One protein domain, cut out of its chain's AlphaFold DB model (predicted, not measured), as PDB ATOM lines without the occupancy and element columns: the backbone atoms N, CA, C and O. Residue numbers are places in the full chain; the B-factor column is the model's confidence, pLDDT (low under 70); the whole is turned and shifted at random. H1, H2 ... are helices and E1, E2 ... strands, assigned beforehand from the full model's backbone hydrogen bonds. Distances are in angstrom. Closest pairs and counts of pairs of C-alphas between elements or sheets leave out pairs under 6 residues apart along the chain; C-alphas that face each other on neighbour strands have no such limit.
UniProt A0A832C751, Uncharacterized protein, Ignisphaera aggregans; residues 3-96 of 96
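What this domain is: This is residues 3 to 96 of the 96 residues of an uncharacterized protein of Ignisphaera aggregans (UniProt A0A832C751). One twisted antiparallel sheet of five strands has one face covered by three helices, H1, H2 and H4, while the other face is bare of named helices. H1 and H4 lie over different parts of the sheet with H2 between them, and the small helix H3 sits at the sheet's level, beside the strands. The printed part has 94 residues with five named strands and four named helices, in the order E1 E2 H1 H2 E3 E4 E5 H3 H4; the sheet's order is E1 - E2 - E5 - E4 - E3. The class is mixed, helices and strands, and the whole is compact and rounded, with a radius of gyration of the C-alphas of 12.6 A and spans of 36 by 25 by 20 A.

How they stand to each other: E1, residues 3 to 11, an edge strand, forms a hairpin with E2, residues 14 to 22, with N 9 and O 16 2.8 A apart. H1, residues 25 to 36, is on the sheet at a height of 8.6 A, over E2 and only just over E1, on which 3 of its C-alphas fall; the closest C-alphas of E1 and H1 are those of Cys 4 and Cys 28, 5.5 A. H2, residues 39 to 48, forms a helical hairpin with H1: residues 30 to 35 of H1 touch it, closest at the C-alphas of Ala 34 and Leu 42, 4.8 A, at a shallow tilt of 31 degrees, opposite ways. E3, residues 52 to 57, E4, residues 60 to 64, and E5, residues 69 to 75, make a meander, each strand the antiparallel neighbour of the one before. N 53 and O 63 of E3 and E4 are 2.8 A apart, N 71 and O 62 of E5 and E4 are 2.8 A apart, and E5 and E2 are antiparallel neighbours with N 19 and O 72 at 2.8 A, each pair within hydrogen-bond range. H3, residues 78 to 82, comes closest to E2 at the C-alphas of Ala 14 and Ala 80, 4.3 A. H4, residues 84 to 95, lies over E5 and E4 at a height of 8.7 A, on the same face as H1 and H2, and runs along the strands. In the four helices every O i to N i+4 pair is within hydrogen-bond range.

Where its parts are: E1 begins at C-alpha 3 (13.109, -31.301, 18.994) and is 22.8 A long; E2 is 26.1 A and E5 20.2 A. H1 is 16.6 A, H2 14.3 A and H4 16.5 A, ending at C-alpha 95 (33.278, -25.357, 24.009).

The domain as a whole: The two C-alphas farthest apart are those of Glu 26 and Phe 78, 35.9 A. The printed part has no cut and its links are tight. The mean pLDDT of the printed part is 88.8, and no printed residue is under 70.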
ATOM      1  N   ILE A   3      12.249 -31.550  20.152       91.88
ATOM      2  CA  ILE A   3      13.109 -31.301  18.994       91.88
ATOM      3  C   ILE A   3      12.734 -29.959  18.369       91.88
ATOM      4  O   ILE A   3      11.578 -29.740  18.023       91.88
ATOM      5  N   CYS A   4      13.733 -29.101  18.191       92.25
ATOM      6  CA  CYS A   4      13.606 -27.805  17.524       92.25
ATOM      7  C   CYS A   4      14.115 -27.841  16.094       92.25
ATOM      8  O   CYS A   4      13.546 -27.229  15.198       92.25
ATOM      9  N   ILE A   5      15.210 -28.567  15.889       90.81
ATOM     10  CA  ILE A   5      15.818 -28.767  14.581       90.81
ATOM     11  C   ILE A   5      16.088 -30.255  14.446       90.81
ATOM     12  O   ILE A   5      16.729 -30.849  15.313       90.81
ATOM     13  N   ASP A   6      15.614 -30.846  13.358       93.56
ATOM     14  CA  ASP A   6      16.067 -32.140  12.853       93.56
ATOM     15  C   ASP A   6      16.311 -31.950  11.361       93.56
ATOM     16  O   ASP A   6      15.370 -31.831  10.576       93.56
ATOM     17  N   GLY A   7      17.577 -31.787  10.993       90.06
ATOM     18  CA  GLY A   7      17.951 -31.387   9.647       90.06
ATOM     19  C   GLY A   7      19.284 -31.967   9.216       90.06
ATOM     20  O   GLY A   7      20.065 -32.481  10.019       90.06
ATOM     21  N   GLU A   8      19.546 -31.867   7.921       90.12
ATOM     22  CA  GLU A   8      20.810 -32.271   7.325       90.12
ATOM     23  C   GLU A   8      21.569 -31.037   6.846       90.12
ATOM     24  O   GLU A   8      21.016 -30.147   6.202       90.12
ATOM     25  N   TYR A   9      22.852 -30.989   7.183       84.44
ATOM     26  CA  TYR A   9      23.776 -29.953   6.766       84.44
ATOM     27  C   TYR A   9      24.789 -30.547   5.791       84.44
ATOM     28  O   TYR A   9      25.409 -31.575   6.076       84.44
ATOM     29  N   SER A  10      24.959 -29.888   4.645       85.50
ATOM     30  CA  SER A  10      25.933 -30.255   3.618       85.50
ATOM     31  C   SER A  10      27.024 -29.198   3.529       85.50
ATOM     32  O   SER A  10      26.729 -28.011   3.381       85.50
ATOM     33  N   TYR A  11      28.283 -29.621   3.580       81.62
ATOM     34  CA  TYR A  11      29.427 -28.745   3.347       81.62
ATOM     35  C   TYR A  11      30.517 -29.482   2.581       81.62
ATOM     36  O   TYR A  11      31.008 -30.510   3.037       81.62
ATOM     37  N   MET A  12      30.892 -28.969   1.406       85.00
ATOM     38  CA  MET A  12      31.913 -29.585   0.540       85.00
ATOM     39  C   MET A  12      31.661 -31.085   0.272       85.00
ATOM     40  O   MET A  12      32.587 -31.889   0.219       85.00
ATOM     41  N   GLY A  13      30.389 -31.481   0.143       87.00
ATOM     42  CA  GLY A  13      29.985 -32.875  -0.061       87.00
ATOM     43  C   GLY A  13      29.959 -33.737   1.207       87.00
ATOM     44  O   GLY A  13      29.500 -34.874   1.141       87.00
ATOM     45  N   ALA A  14      30.391 -33.230   2.364       90.50
ATOM     46  CA  ALA A  14      30.175 -33.875   3.654       90.50
ATOM     47  C   ALA A  14      28.734 -33.643   4.123       90.50
ATOM     48  O   ALA A  14      28.290 -32.498   4.194       90.50
ATOM     49  N   LEU A  15      28.021 -34.721   4.452       93.00
ATOM     50  CA  LEU A  15      26.651 -34.672   4.964       93.00
ATOM     51  C   LEU A  15      26.636 -34.976   6.458       93.00
ATOM     52  O   LEU A  15      27.136 -36.018   6.890       93.00
ATOM     53  N   PHE A  16      26.016 -34.097   7.236       90.88
ATOM     54  CA  PHE A  16      25.856 -34.250   8.675       90.88
ATOM     55  C   PHE A  16      24.392 -34.126   9.060       90.88
ATOM     56  O   PHE A  16      23.730 -33.159   8.695       90.88
ATOM     57  N   LYS A  17      23.892 -35.058   9.863       93.50
ATOM     58  CA  LYS A  17      22.606 -34.889  10.529       93.50
ATOM     59  C   LYS A  17      22.810 -34.077  11.792       93.50
ATOM     60  O   LYS A  17      23.624 -34.447  12.633       93.50
ATOM     61  N   THR A  18      22.057 -32.996  11.910       91.69
ATOM     62  CA  THR A  18      22.052 -32.110  13.068       91.69
ATOM     63  C   THR A  18      20.692 -32.193  13.732       91.69
ATOM     64  O   THR A  18      19.663 -31.960  13.098       91.69
ATOM     65  N   ARG A  19      20.686 -32.495  15.026       94.50
ATOM     66  CA  ARG A  19      19.492 -32.454  15.858       94.50
ATOM     67  C   ARG A  19      19.726 -31.523  17.035       94.50
ATOM     68  O   ARG A  19      20.737 -31.653  17.717       94.50
ATOM     69  N   MET A  20      18.795 -30.609  17.278       93.25
ATOM     70  CA  MET A  20      18.821 -29.719  18.439       93.25
ATOM     71  C   MET A  20      17.550 -29.870  19.255       93.25
ATOM     72  O   MET A  20      16.449 -29.919  18.698       93.25
ATOM     73  N   GLN A  21      17.712 -29.940  20.569       94.56
ATOM     74  CA  GLN A  21      16.634 -30.129  21.523       94.56
ATOM     75  C   GLN A  21      16.746 -29.111  22.652       94.56
ATOM     76  O   GLN A  21      17.839 -28.759  23.083       94.56
ATOM     77  N   THR A  22      15.606 -28.643  23.146       93.31
ATOM     78  CA  THR A  22      15.534 -27.794  24.340       93.31
ATOM     79  C   THR A  22      14.239 -28.073  25.099       93.31
ATOM     80  O   THR A  22      13.350 -28.779  24.619       93.31
ATOM     81  N   ALA A  23      14.150 -27.601  26.339       90.50
ATOM     82  CA  ALA A  23      12.923 -27.626  27.127       90.50
ATOM     83  C   ALA A  23      12.097 -26.330  27.002       90.50
ATOM     84  O   ALA A  23      10.966 -26.309  27.475       90.50
ATOM     85  N   SER A  24      12.636 -25.276  26.374       92.81
ATOM     86  CA  SER A  24      11.995 -23.958  26.264       92.81
ATOM     87  C   SER A  24      11.607 -23.625  24.820       92.81
ATOM     88  O   SER A  24      12.450 -23.635  23.922       92.81
ATOM     89  N   GLU A  25      10.338 -23.269  24.601       91.69
ATOM     90  CA  GLU A  25       9.831 -22.783  23.303       91.69
ATOM     91  C   GLU A  25      10.499 -21.482  22.862       91.69
ATOM     92  O   GLU A  25      10.779 -21.293  21.678       91.69
ATOM     93  N   GLU A  26      10.821 -20.600  23.803       92.12
ATOM     94  CA  GLU A  26      11.526 -19.357  23.504       92.12
ATOM     95  C   GLU A  26      12.930 -19.636  22.953       92.12
ATOM     96  O   GLU A  26      13.313 -19.117  21.899       92.12
ATOM     97  N   ILE A  27      13.673 -20.522  23.624       91.06
ATOM     98  CA  ILE A  27      15.008 -20.945  23.189       91.06
ATOM     99  C   ILE A  27      14.920 -21.626  21.822       91.06
ATOM    100  O   ILE A  27      15.721 -21.333  20.934       91.06
ATOM    101  N   CYS A  28      13.908 -22.472  21.627       92.56
ATOM    102  CA  CYS A  28      13.647 -23.155  20.368       92.56
ATOM    103  C   CYS A  28      13.491 -22.172  19.200       92.56
ATOM    104  O   CYS A  28      14.192 -22.276  18.193       92.56
ATOM    105  N   ASN A  29      12.642 -21.155  19.375       92.44
ATOM    106  CA  ASN A  29      12.409 -20.109  18.384       92.44
ATOM    107  C   ASN A  29      13.683 -19.305  18.080       92.44
ATOM    108  O   ASN A  29      13.948 -18.966  16.924       92.44
ATOM    109  N   ASN A  30      14.494 -19.011  19.099       90.44
ATOM    110  CA  ASN A  30      15.766 -18.305  18.930       90.44
ATOM    111  C   ASN A  30      16.788 -19.138  18.140       90.44
ATOM    112  O   ASN A  30      17.457 -18.608  17.250       90.44
ATOM    113  N   ILE A  31      16.886 -20.436  18.435       90.06
ATOM    114  CA  ILE A  31      17.755 -21.378  17.719       90.06
ATOM    115  C   ILE A  31      17.310 -21.520  16.263       90.06
ATOM    116  O   ILE A  31      18.148 -21.425  15.369       90.06
ATOM    117  N   MET A  32      16.010 -21.687  16.006       90.56
ATOM    118  CA  MET A  32      15.471 -21.797  14.646       90.56
ATOM    119  C   MET A  32      15.788 -20.555  13.805       90.56
ATOM    120  O   MET A  32      16.352 -20.675  12.721       90.56
ATOM    121  N   LYS A  33      15.537 -19.352  14.340       91.25
ATOM    122  CA  LYS A  33      15.894 -18.090  13.666       91.25
ATOM    123  C   LYS A  33      17.393 -17.977  13.391       91.25
ATOM    124  O   LYS A  33      17.799 -17.379  12.398       91.25
ATOM    125  N   ALA A  34      18.232 -18.487  14.292       88.94
ATOM    126  CA  ALA A  34      19.678 -18.489  14.100       88.94
ATOM    127  C   ALA A  34      20.105 -19.491  13.019       88.94
ATOM    128  O   ALA A  34      20.983 -19.177  12.222       88.94
ATOM    129  N   TYR A  35      19.455 -20.654  12.965       86.69
ATOM    130  CA  TYR A  35      19.690 -21.687  11.963       86.69
ATOM    131  C   TYR A  35      19.342 -21.215  10.548       86.69
ATOM    132  O   TYR A  35      20.142 -21.402   9.635       86.69
ATOM    133  N   GLU A  36      18.216 -20.518  10.375       87.12
ATOM    134  CA  GLU A  36      17.818 -19.918   9.090       87.12
ATOM    135  C   GLU A  36      18.832 -18.887   8.575       87.12
ATOM    136  O   GLU A  36      19.033 -18.748   7.371       87.12
ATOM    137  N   LYS A  37      19.512 -18.184   9.486       87.50
ATOM    138  CA  LYS A  37      20.573 -17.221   9.150       87.50
ATOM    139  C   LYS A  37      21.924 -17.883   8.866       87.50
ATOM    140  O   LYS A  37      22.871 -17.194   8.491       87.50
ATOM    141  N   GLY A  38      22.029 -19.199   9.041       82.31
ATOM    142  CA  GLY A  38      23.219 -19.988   8.749       82.31
ATOM    143  C   GLY A  38      24.083 -20.331   9.966       82.31
ATOM    144  O   GLY A  38      23.881 -19.883  11.096       82.31
ATOM    145  N   TYR A  39      25.095 -21.160   9.706       77.12
ATOM    146  CA  TYR A  39      25.918 -21.820  10.724       77.12
ATOM    147  C   TYR A  39      26.654 -20.852  11.671       77.12
ATOM    148  O   TYR A  39      26.734 -21.102  12.873       77.12
ATOM    149  N   GLU A  40      27.154 -19.721  11.170       80.81
ATOM    150  CA  GLU A  40      27.866 -18.739  12.002       80.81
ATOM    151  C   GLU A  40      26.957 -18.087  13.050       80.81
ATOM    152  O   GLU A  40      27.352 -17.906  14.207       80.81
ATOM    153  N   HIS A  41      25.724 -17.753  12.657       84.38
ATOM    154  CA  HIS A  41      24.724 -17.200  13.563       84.38
ATOM    155  C   HIS A  41      24.289 -18.231  14.595       84.38
ATOM    156  O   HIS A  41      24.175 -17.893  15.772       84.38
ATOM    157  N   LEU A  42      24.130 -19.487  14.181       83.50
ATOM    158  CA  LEU A  42      23.831 -20.587  15.085       83.50
ATOM    159  C   LEU A  42      24.908 -20.754  16.165       83.50
ATOM    160  O   LEU A  42      24.573 -20.804  17.346       83.50
ATOM    161  N   ILE A  43      26.197 -20.760  15.800       81.88
ATOM    162  CA  ILE A  43      27.290 -20.832  16.784       81.88
ATOM    163  C   ILE A  43      27.252 -19.639  17.742       81.88
ATOM    164  O   ILE A  43      27.408 -19.823  18.948       81.88
ATOM    165  N   LYS A  44      27.058 -18.414  17.232       84.44
ATOM    166  CA  LYS A  44      26.956 -17.218  18.086       84.44
ATOM    167  C   LYS A  44      25.808 -17.334  19.082       84.44
ATOM    168  O   LYS A  44      26.005 -17.025  20.253       84.44
ATOM    169  N   THR A  45      24.647 -17.807  18.635       86.31
ATOM    170  CA  THR A  45      23.488 -18.039  19.500       86.31
ATOM    171  C   THR A  45      23.800 -19.084  20.564       86.31
ATOM    172  O   THR A  45      23.572 -18.816  21.736       86.31
ATOM    173  N   LEU A  46      24.394 -20.226  20.196       82.12
ATOM    174  CA  LEU A  46      24.777 -21.270  21.154       82.12
ATOM    175  C   LEU A  46      25.772 -20.758  22.205       82.12
ATOM    176  O   LEU A  46      25.598 -21.034  23.386       82.12
ATOM    177  N   LYS A  47      26.758 -19.942  21.805       81.31
ATOM    178  CA  LYS A  47      27.689 -19.283  22.740       81.31
ATOM    179  C   LYS A  47      26.999 -18.302  23.694       81.31
ATOM    180  O   LYS A  47      27.503 -18.073  24.789       81.31
ATOM    181  N   GLY A  48      25.869 -17.717  23.291       82.50
ATOM    182  CA  GLY A  48      25.070 -16.822  24.130       82.50
ATOM    183  C   GLY A  48      24.429 -17.515  25.337       82.50
ATOM    184  O   GLY A  48      24.225 -16.868  26.357       82.50
ATOM    185  N   TYR A  49      24.186 -18.828  25.252       81.25
ATOM    186  CA  TYR A  49      23.653 -19.652  26.349       81.25
ATOM    187  C   TYR A  49      24.750 -20.223  27.272       81.25
ATOM    188  O   TYR A  49      24.483 -21.049  28.141       81.25
ATOM    189  N   GLY A  50      25.997 -19.770  27.111       72.44
ATOM    190  CA  GLY A  50      27.132 -20.147  27.952       72.44
ATOM    191  C   GLY A  50      28.095 -21.129  27.287       72.44
ATOM    192  O   GLY A  50      28.076 -21.344  26.074       72.44
ATOM    193  N   LYS A  51      28.992 -21.709  28.094       82.56
ATOM    194  CA  LYS A  51      29.920 -22.749  27.623       82.56
ATOM    195  C   LYS A  51      29.146 -24.013  27.242       82.56
ATOM    196  O   LYS A  51      28.065 -24.256  27.780       82.56
ATOM    197  N   CYS A  52      29.712 -24.846  26.377       87.56
ATOM    198  CA  CYS A  52      29.170 -26.173  26.088       87.56
ATOM    199  C   CYS A  52      30.026 -27.283  26.702       87.56
ATOM    200  O   CYS A  52      31.223 -27.128  26.918       87.56
ATOM    201  N   VAL A  53      29.389 -28.411  26.992       89.88
ATOM    202  CA  VAL A  53      29.999 -29.633  27.509       89.88
ATOM    203  C   VAL A  53      29.774 -30.726  26.477       89.88
ATOM    204  O   VAL A  53      28.645 -30.961  26.049       89.88
ATOM    205  N   ILE A  54      30.845 -31.395  26.060       91.44
ATOM    206  CA  ILE A  54      30.774 -32.516  25.119       91.44
ATOM    207  C   ILE A  54      30.561 -33.799  25.927       91.44
ATOM    208  O   ILE A  54      31.383 -34.144  26.771       91.44
ATOM    209  N   LEU A  55      29.456 -34.495  25.666       92.19
ATOM    210  CA  LEU A  55      29.071 -35.755  26.311       92.19
ATOM    211  C   LEU A  55      29.546 -36.984  25.524       92.19
ATOM    212  O   LEU A  55      29.791 -38.038  26.101       92.19
ATOM    213  N   SER A  56      29.646 -36.867  24.200       93.50
ATOM    214  CA  SER A  56      30.162 -37.909  23.308       93.50
ATOM    215  C   SER A  56      30.771 -37.268  22.065       93.50
ATOM    216  O   SER A  56      30.354 -36.181  21.674       93.50
ATOM    217  N   GLU A  57      31.734 -37.939  21.437       92.00
ATOM    218  CA  GLU A  57      32.368 -37.518  20.178       92.00
ATOM    219  C   GLU A  57      31.942 -38.381  18.983       92.00
ATOM    220  O   GLU A  57      32.243 -38.039  17.841       92.00
ATOM    221  N   GLN A  58      31.247 -39.499  19.213       89.56
ATOM    222  CA  GLN A  58      30.802 -40.429  18.168       89.56
ATOM    223  C   GLN A  58      29.421 -41.024  18.512       89.56
ATOM    224  O   GLN A  58      29.346 -42.036  19.209       89.56
ATOM    225  N   PRO A  59      28.306 -40.424  18.051       91.12
ATOM    226  CA  PRO A  59      28.209 -39.100  17.428       91.12
ATOM    227  C   PRO A  59      28.524 -37.972  18.418       91.12
ATOM    228  O   PRO A  59      28.528 -38.197  19.631       91.12
ATOM    229  N   ILE A  60      28.764 -36.758  17.916       92.56
ATOM    230  CA  ILE A  60      28.994 -35.609  18.790       92.56
ATOM    231  C   ILE A  60      27.683 -35.305  19.491       92.56
ATOM    232  O   ILE A  60      26.680 -35.019  18.842       92.56
ATOM    233  N   LYS A  61      27.706 -35.366  20.817       93.50
ATOM    234  CA  LYS A  61      26.617 -34.921  21.677       93.50
ATOM    235  C   LYS A  61      27.169 -33.839  22.572       93.50
ATOM    236  O   LYS A  61      28.152 -34.078  23.270       93.50
ATOM    237  N   MET A  62      26.557 -32.669  22.550       92.62
ATOM    238  CA  MET A  62      26.939 -31.566  23.415       92.62
ATOM    239  C   MET A  62      25.718 -30.936  24.056       92.62
ATOM    240  O   MET A  62      24.640 -30.906  23.467       92.62
ATOM    241  N   VAL A  63      25.912 -30.425  25.259       92.19
ATOM    242  CA  VAL A  63      24.892 -29.733  26.035       92.19
ATOM    243  C   VAL A  63      25.438 -28.379  26.480       92.19
ATOM    244  O   VAL A  63      26.639 -28.247  26.726       92.19
ATOM    245  N   THR A  64      24.607 -27.346  26.542       89.81
ATOM    246  CA  THR A  64      24.998 -26.071  27.161       89.81
ATOM    247  C   THR A  64      25.179 -26.237  28.672       89.81
ATOM    248  O   THR A  64      24.611 -27.135  29.282       89.81
ATOM    249  N   SER A  65      25.997 -25.393  29.304       84.25
ATOM    250  CA  SER A  65      26.344 -25.536  30.734       84.25
ATOM    251  C   SER A  65      25.147 -25.389  31.676       84.25
ATOM    252  O   SER A  65      25.170 -25.900  32.790       84.25
ATOM    253  N   ASP A  66      24.110 -24.684  31.232       84.88
ATOM    254  CA  ASP A  66      22.827 -24.532  31.918       84.88
ATOM    255  C   ASP A  66      21.846 -25.687  31.625       84.88
ATOM    256  O   ASP A  66      20.703 -25.658  32.076       84.88
ATOM    257  N   ASN A  67      22.275 -26.698  30.862       86.69
ATOM    258  CA  ASN A  67      21.467 -27.814  30.374       86.69
ATOM    259  C   ASN A  67      20.216 -27.398  29.582       86.69
ATOM    260  O   ASN A  67      19.259 -28.167  29.491       86.69
ATOM    261  N   SER A  68      20.197 -26.196  29.000       89.69
ATOM    262  CA  SER A  68      19.028 -25.699  28.273       89.69
ATOM    263  C   SER A  68      18.950 -26.200  26.830       89.69
ATOM    264  O   SER A  68      17.841 -26.323  26.300       89.69
ATOM    265  N   ILE A  69      20.084 -26.522  26.198       91.69
ATOM    266  CA  ILE A  69      20.162 -26.942  24.794       91.69
ATOM    267  C   ILE A  69      21.026 -28.195  24.669       91.69
ATOM    268  O   ILE A  69      22.188 -28.191  25.067       91.69
ATOM    269  N   GLU A  70      20.487 -29.234  24.037       93.69
ATOM    270  CA  GLU A  70      21.228 -30.412  23.588       93.69
ATOM    271  C   GLU A  70      21.381 -30.377  22.063       93.69
ATOM    272  O   GLU A  70      20.418 -30.152  21.328       93.69
ATOM    273  N   VAL A  71      22.598 -30.610  21.577       92.50
ATOM    274  CA  VAL A  71      22.920 -30.699  20.153       92.50
ATOM    275  C   VAL A  71      23.580 -32.039  19.864       92.50
ATOM    276  O   VAL A  71      24.570 -32.413  20.493       92.50
ATOM    277  N   ILE A  72      23.052 -32.737  18.864       93.88
ATOM    278  CA  ILE A  72      23.572 -34.001  18.357       93.88
ATOM    279  C   ILE A  72      23.972 -33.797  16.898       93.88
ATOM    280  O   ILE A  72      23.158 -33.365  16.081       93.88
ATOM    281  N   LEU A  73      25.218 -34.128  16.568       92.69
ATOM    282  CA  LEU A  73      25.748 -34.094  15.211       92.69
ATOM    283  C   LEU A  73      26.246 -35.488  14.828       92.69
ATOM    284  O   LEU A  73      27.044 -36.086  15.550       92.69
ATOM    285  N   GLU A  74      25.805 -35.997  13.680       94.12
ATOM    286  CA  GLU A  74      26.183 -37.320  13.178       94.12
ATOM    287  C   GLU A  74      26.660 -37.237  11.722       94.12
ATOM    288  O   GLU A  74      25.964 -36.636  10.899       94.12
ATOM    289  N   PRO A  75      27.781 -37.872  11.345       94.06
ATOM    290  CA  PRO A  75      28.173 -37.968   9.944       94.06
ATOM    291  C   PRO A  75      27.246 -38.942   9.192       94.06
ATOM    292  O   PRO A  75      26.932 -40.023   9.693       94.06
ATOM    293  N   LYS A  76      26.811 -38.578   7.980       95.25
ATOM    294  CA  LYS A  76      25.899 -39.384   7.139       95.25
ATOM    295  C   LYS A  76      26.538 -39.983   5.896       95.25
ATOM    296  O   LYS A  76      25.938 -40.847   5.267       95.25
ATOM    297  N   ASN A  77      27.753 -39.577   5.551       93.69
ATOM    298  CA  ASN A  77      28.486 -40.159   4.436       93.69
ATOM    299  C   ASN A  77      29.983 -40.294   4.732       93.69
ATOM    300  O   ASN A  77      30.497 -39.770   5.720       93.69
ATOM    301  N   PHE A  78      30.684 -41.008   3.851       93.25
ATOM    302  CA  PHE A  78      32.119 -41.265   3.977       93.25
ATOM    303  C   PHE A  78      32.939 -39.969   4.060       93.25
ATOM    304  O   PHE A  78      33.844 -39.856   4.881       93.25
ATOM    305  N   VAL A  79      32.571 -38.954   3.272       92.12
ATOM    306  CA  VAL A  79      33.237 -37.643   3.293       92.12
ATOM    307  C   VAL A  79      33.138 -37.006   4.683       92.12
ATOM    308  O   VAL A  79      34.153 -36.611   5.248       92.12
ATOM    309  N   ALA A  80      31.949 -36.987   5.290       92.38
ATOM    310  CA  ALA A  80      31.751 -36.485   6.648       92.38
ATOM    311  C   ALA A  80      32.548 -37.260   7.708       92.38
ATOM    312  O   ALA A  80      33.050 -36.657   8.655       92.38
ATOM    313  N   GLN A  81      32.702 -38.577   7.539       92.12
ATOM    314  CA  GLN A  81      33.515 -39.403   8.435       92.12
ATOM    315  C   GLN A  81      35.009 -39.068   8.334       92.12
ATOM    316  O   GLN A  81      35.672 -38.965   9.364       92.12
ATOM    317  N   MET A  82      35.536 -38.828   7.128       92.44
ATOM    318  CA  MET A  82      36.940 -38.430   6.946       92.44
ATOM    319  C   MET A  82      37.264 -37.104   7.647       92.44
ATOM    320  O   MET A  82      38.324 -36.964   8.253       92.44
ATOM    321  N   PHE A  83      36.341 -36.140   7.607       89.31
ATOM    322  CA  PHE A  83      36.508 -34.844   8.273       89.31
ATOM    323  C   PHE A  83      36.126 -34.859   9.759       89.31
ATOM    324  O   PHE A  83      36.266 -33.840  10.436       89.31
ATOM    325  N   TRP A  84      35.670 -35.993  10.297       90.75
ATOM    326  CA  TRP A  84      35.072 -36.050  11.630       90.75
ATOM    327  C   TRP A  84      36.021 -35.603  12.741       90.75
ATOM    328  O   TRP A  84      35.629 -34.831  13.613       90.75
ATOM    329  N   GLY A  85      37.293 -36.009  12.680       90.38
ATOM    330  CA  GLY A  85      38.299 -35.588  13.659       90.38
ATOM    331  C   GLY A  85      38.490 -34.066  13.706       90.38
ATOM    332  O   GLY A  85      38.601 -33.486  14.786       90.38
ATOM    333  N   GLU A  86      38.452 -33.399  12.550       89.81
ATOM    334  CA  GLU A  86      38.540 -31.937  12.459       89.81
ATOM    335  C   GLU A  86      37.274 -31.259  12.998       89.81
ATOM    336  O   GLU A  86      37.364 -30.249  13.699       89.81
ATOM    337  N   VAL A  87      36.098 -31.835  12.733       87.81
ATOM    338  CA  VAL A  87      34.818 -31.361  13.284       87.81
ATOM    339  C   VAL A  87      34.830 -31.439  14.812       87.81
ATOM    340  O   VAL A  87      34.558 -30.437  15.476       87.81
ATOM    341  N   VAL A  88      35.219 -32.586  15.376       89.31
ATOM    342  CA  VAL A  88      35.371 -32.773  16.829       89.31
ATOM    343  C   VAL A  88      36.344 -31.745  17.407       89.31
ATOM    344  O   VAL A  88      36.034 -31.097  18.407       89.31
ATOM    345  N   ARG A  89      37.506 -31.544  16.768       89.88
ATOM    346  CA  ARG A  89      38.520 -30.573  17.207       89.88
ATOM    347  C   ARG A  89      37.969 -29.147  17.250       89.88
ATOM    348  O   ARG A  89      38.190 -28.435  18.229       89.88
ATOM    349  N   ARG A  90      37.227 -28.735  16.220       87.19
ATOM    350  CA  ARG A  90      36.594 -27.408  16.159       87.19
ATOM    351  C   ARG A  90      35.525 -27.238  17.229       87.19
ATOM    352  O   ARG A  90      35.499 -26.201  17.881       87.19
ATOM    353  N   ILE A  91      34.687 -28.248  17.450       86.12
ATOM    354  CA  ILE A  91      33.648 -28.194  18.488       86.12
ATOM    355  C   ILE A  91      34.275 -28.117  19.885       86.12
ATOM    356  O   ILE A  91      33.861 -27.279  20.682       86.12
ATOM    357  N   LYS A  92      35.343 -28.873  20.162       86.50
ATOM    358  CA  LYS A  92      36.119 -28.737  21.410       86.50
ATOM    359  C   LYS A  92      36.633 -27.314  21.624       86.50
ATOM    360  O   LYS A  92      36.485 -26.774  22.716       86.50
ATOM    361  N   ALA A  93      37.182 -26.693  20.580       85.19
ATOM    362  CA  ALA A  93      37.656 -25.311  20.643       85.19
ATOM    363  C   ALA A  93      36.519 -24.293  20.846       85.19
ATOM    364  O   ALA A  93      36.740 -23.246  21.445       85.19
ATOM    365  N   LEU A  94      35.306 -24.584  20.366       79.75
ATOM    366  CA  LEU A  94      34.125 -23.750  20.610       79.75
ATOM    367  C   LEU A  94      33.588 -23.882  22.041       79.75
ATOM    368  O   LEU A  94      33.018 -22.916  22.545       79.75
ATOM    369  N   CYS A  95      33.756 -25.052  22.660       80.38
ATOM    370  CA  CYS A  95      33.278 -25.357  24.009       80.38
ATOM    371  C   CYS A  95      34.264 -25.009  25.138       80.38
ATOM    372  O   CYS A  95      33.869 -25.051  26.304       80.38
ATOM    373  N   SER A  96      35.518 -24.673  24.814       71.06
ATOM    374  CA  SER A  96      36.567 -24.294  25.783       71.06
ATOM    375  C   SER A  96      36.445 -22.826  26.203       71.06
ATOM    376  O   SER A  96      36.430 -22.544  27.432       71.06
TER     377      SER A  96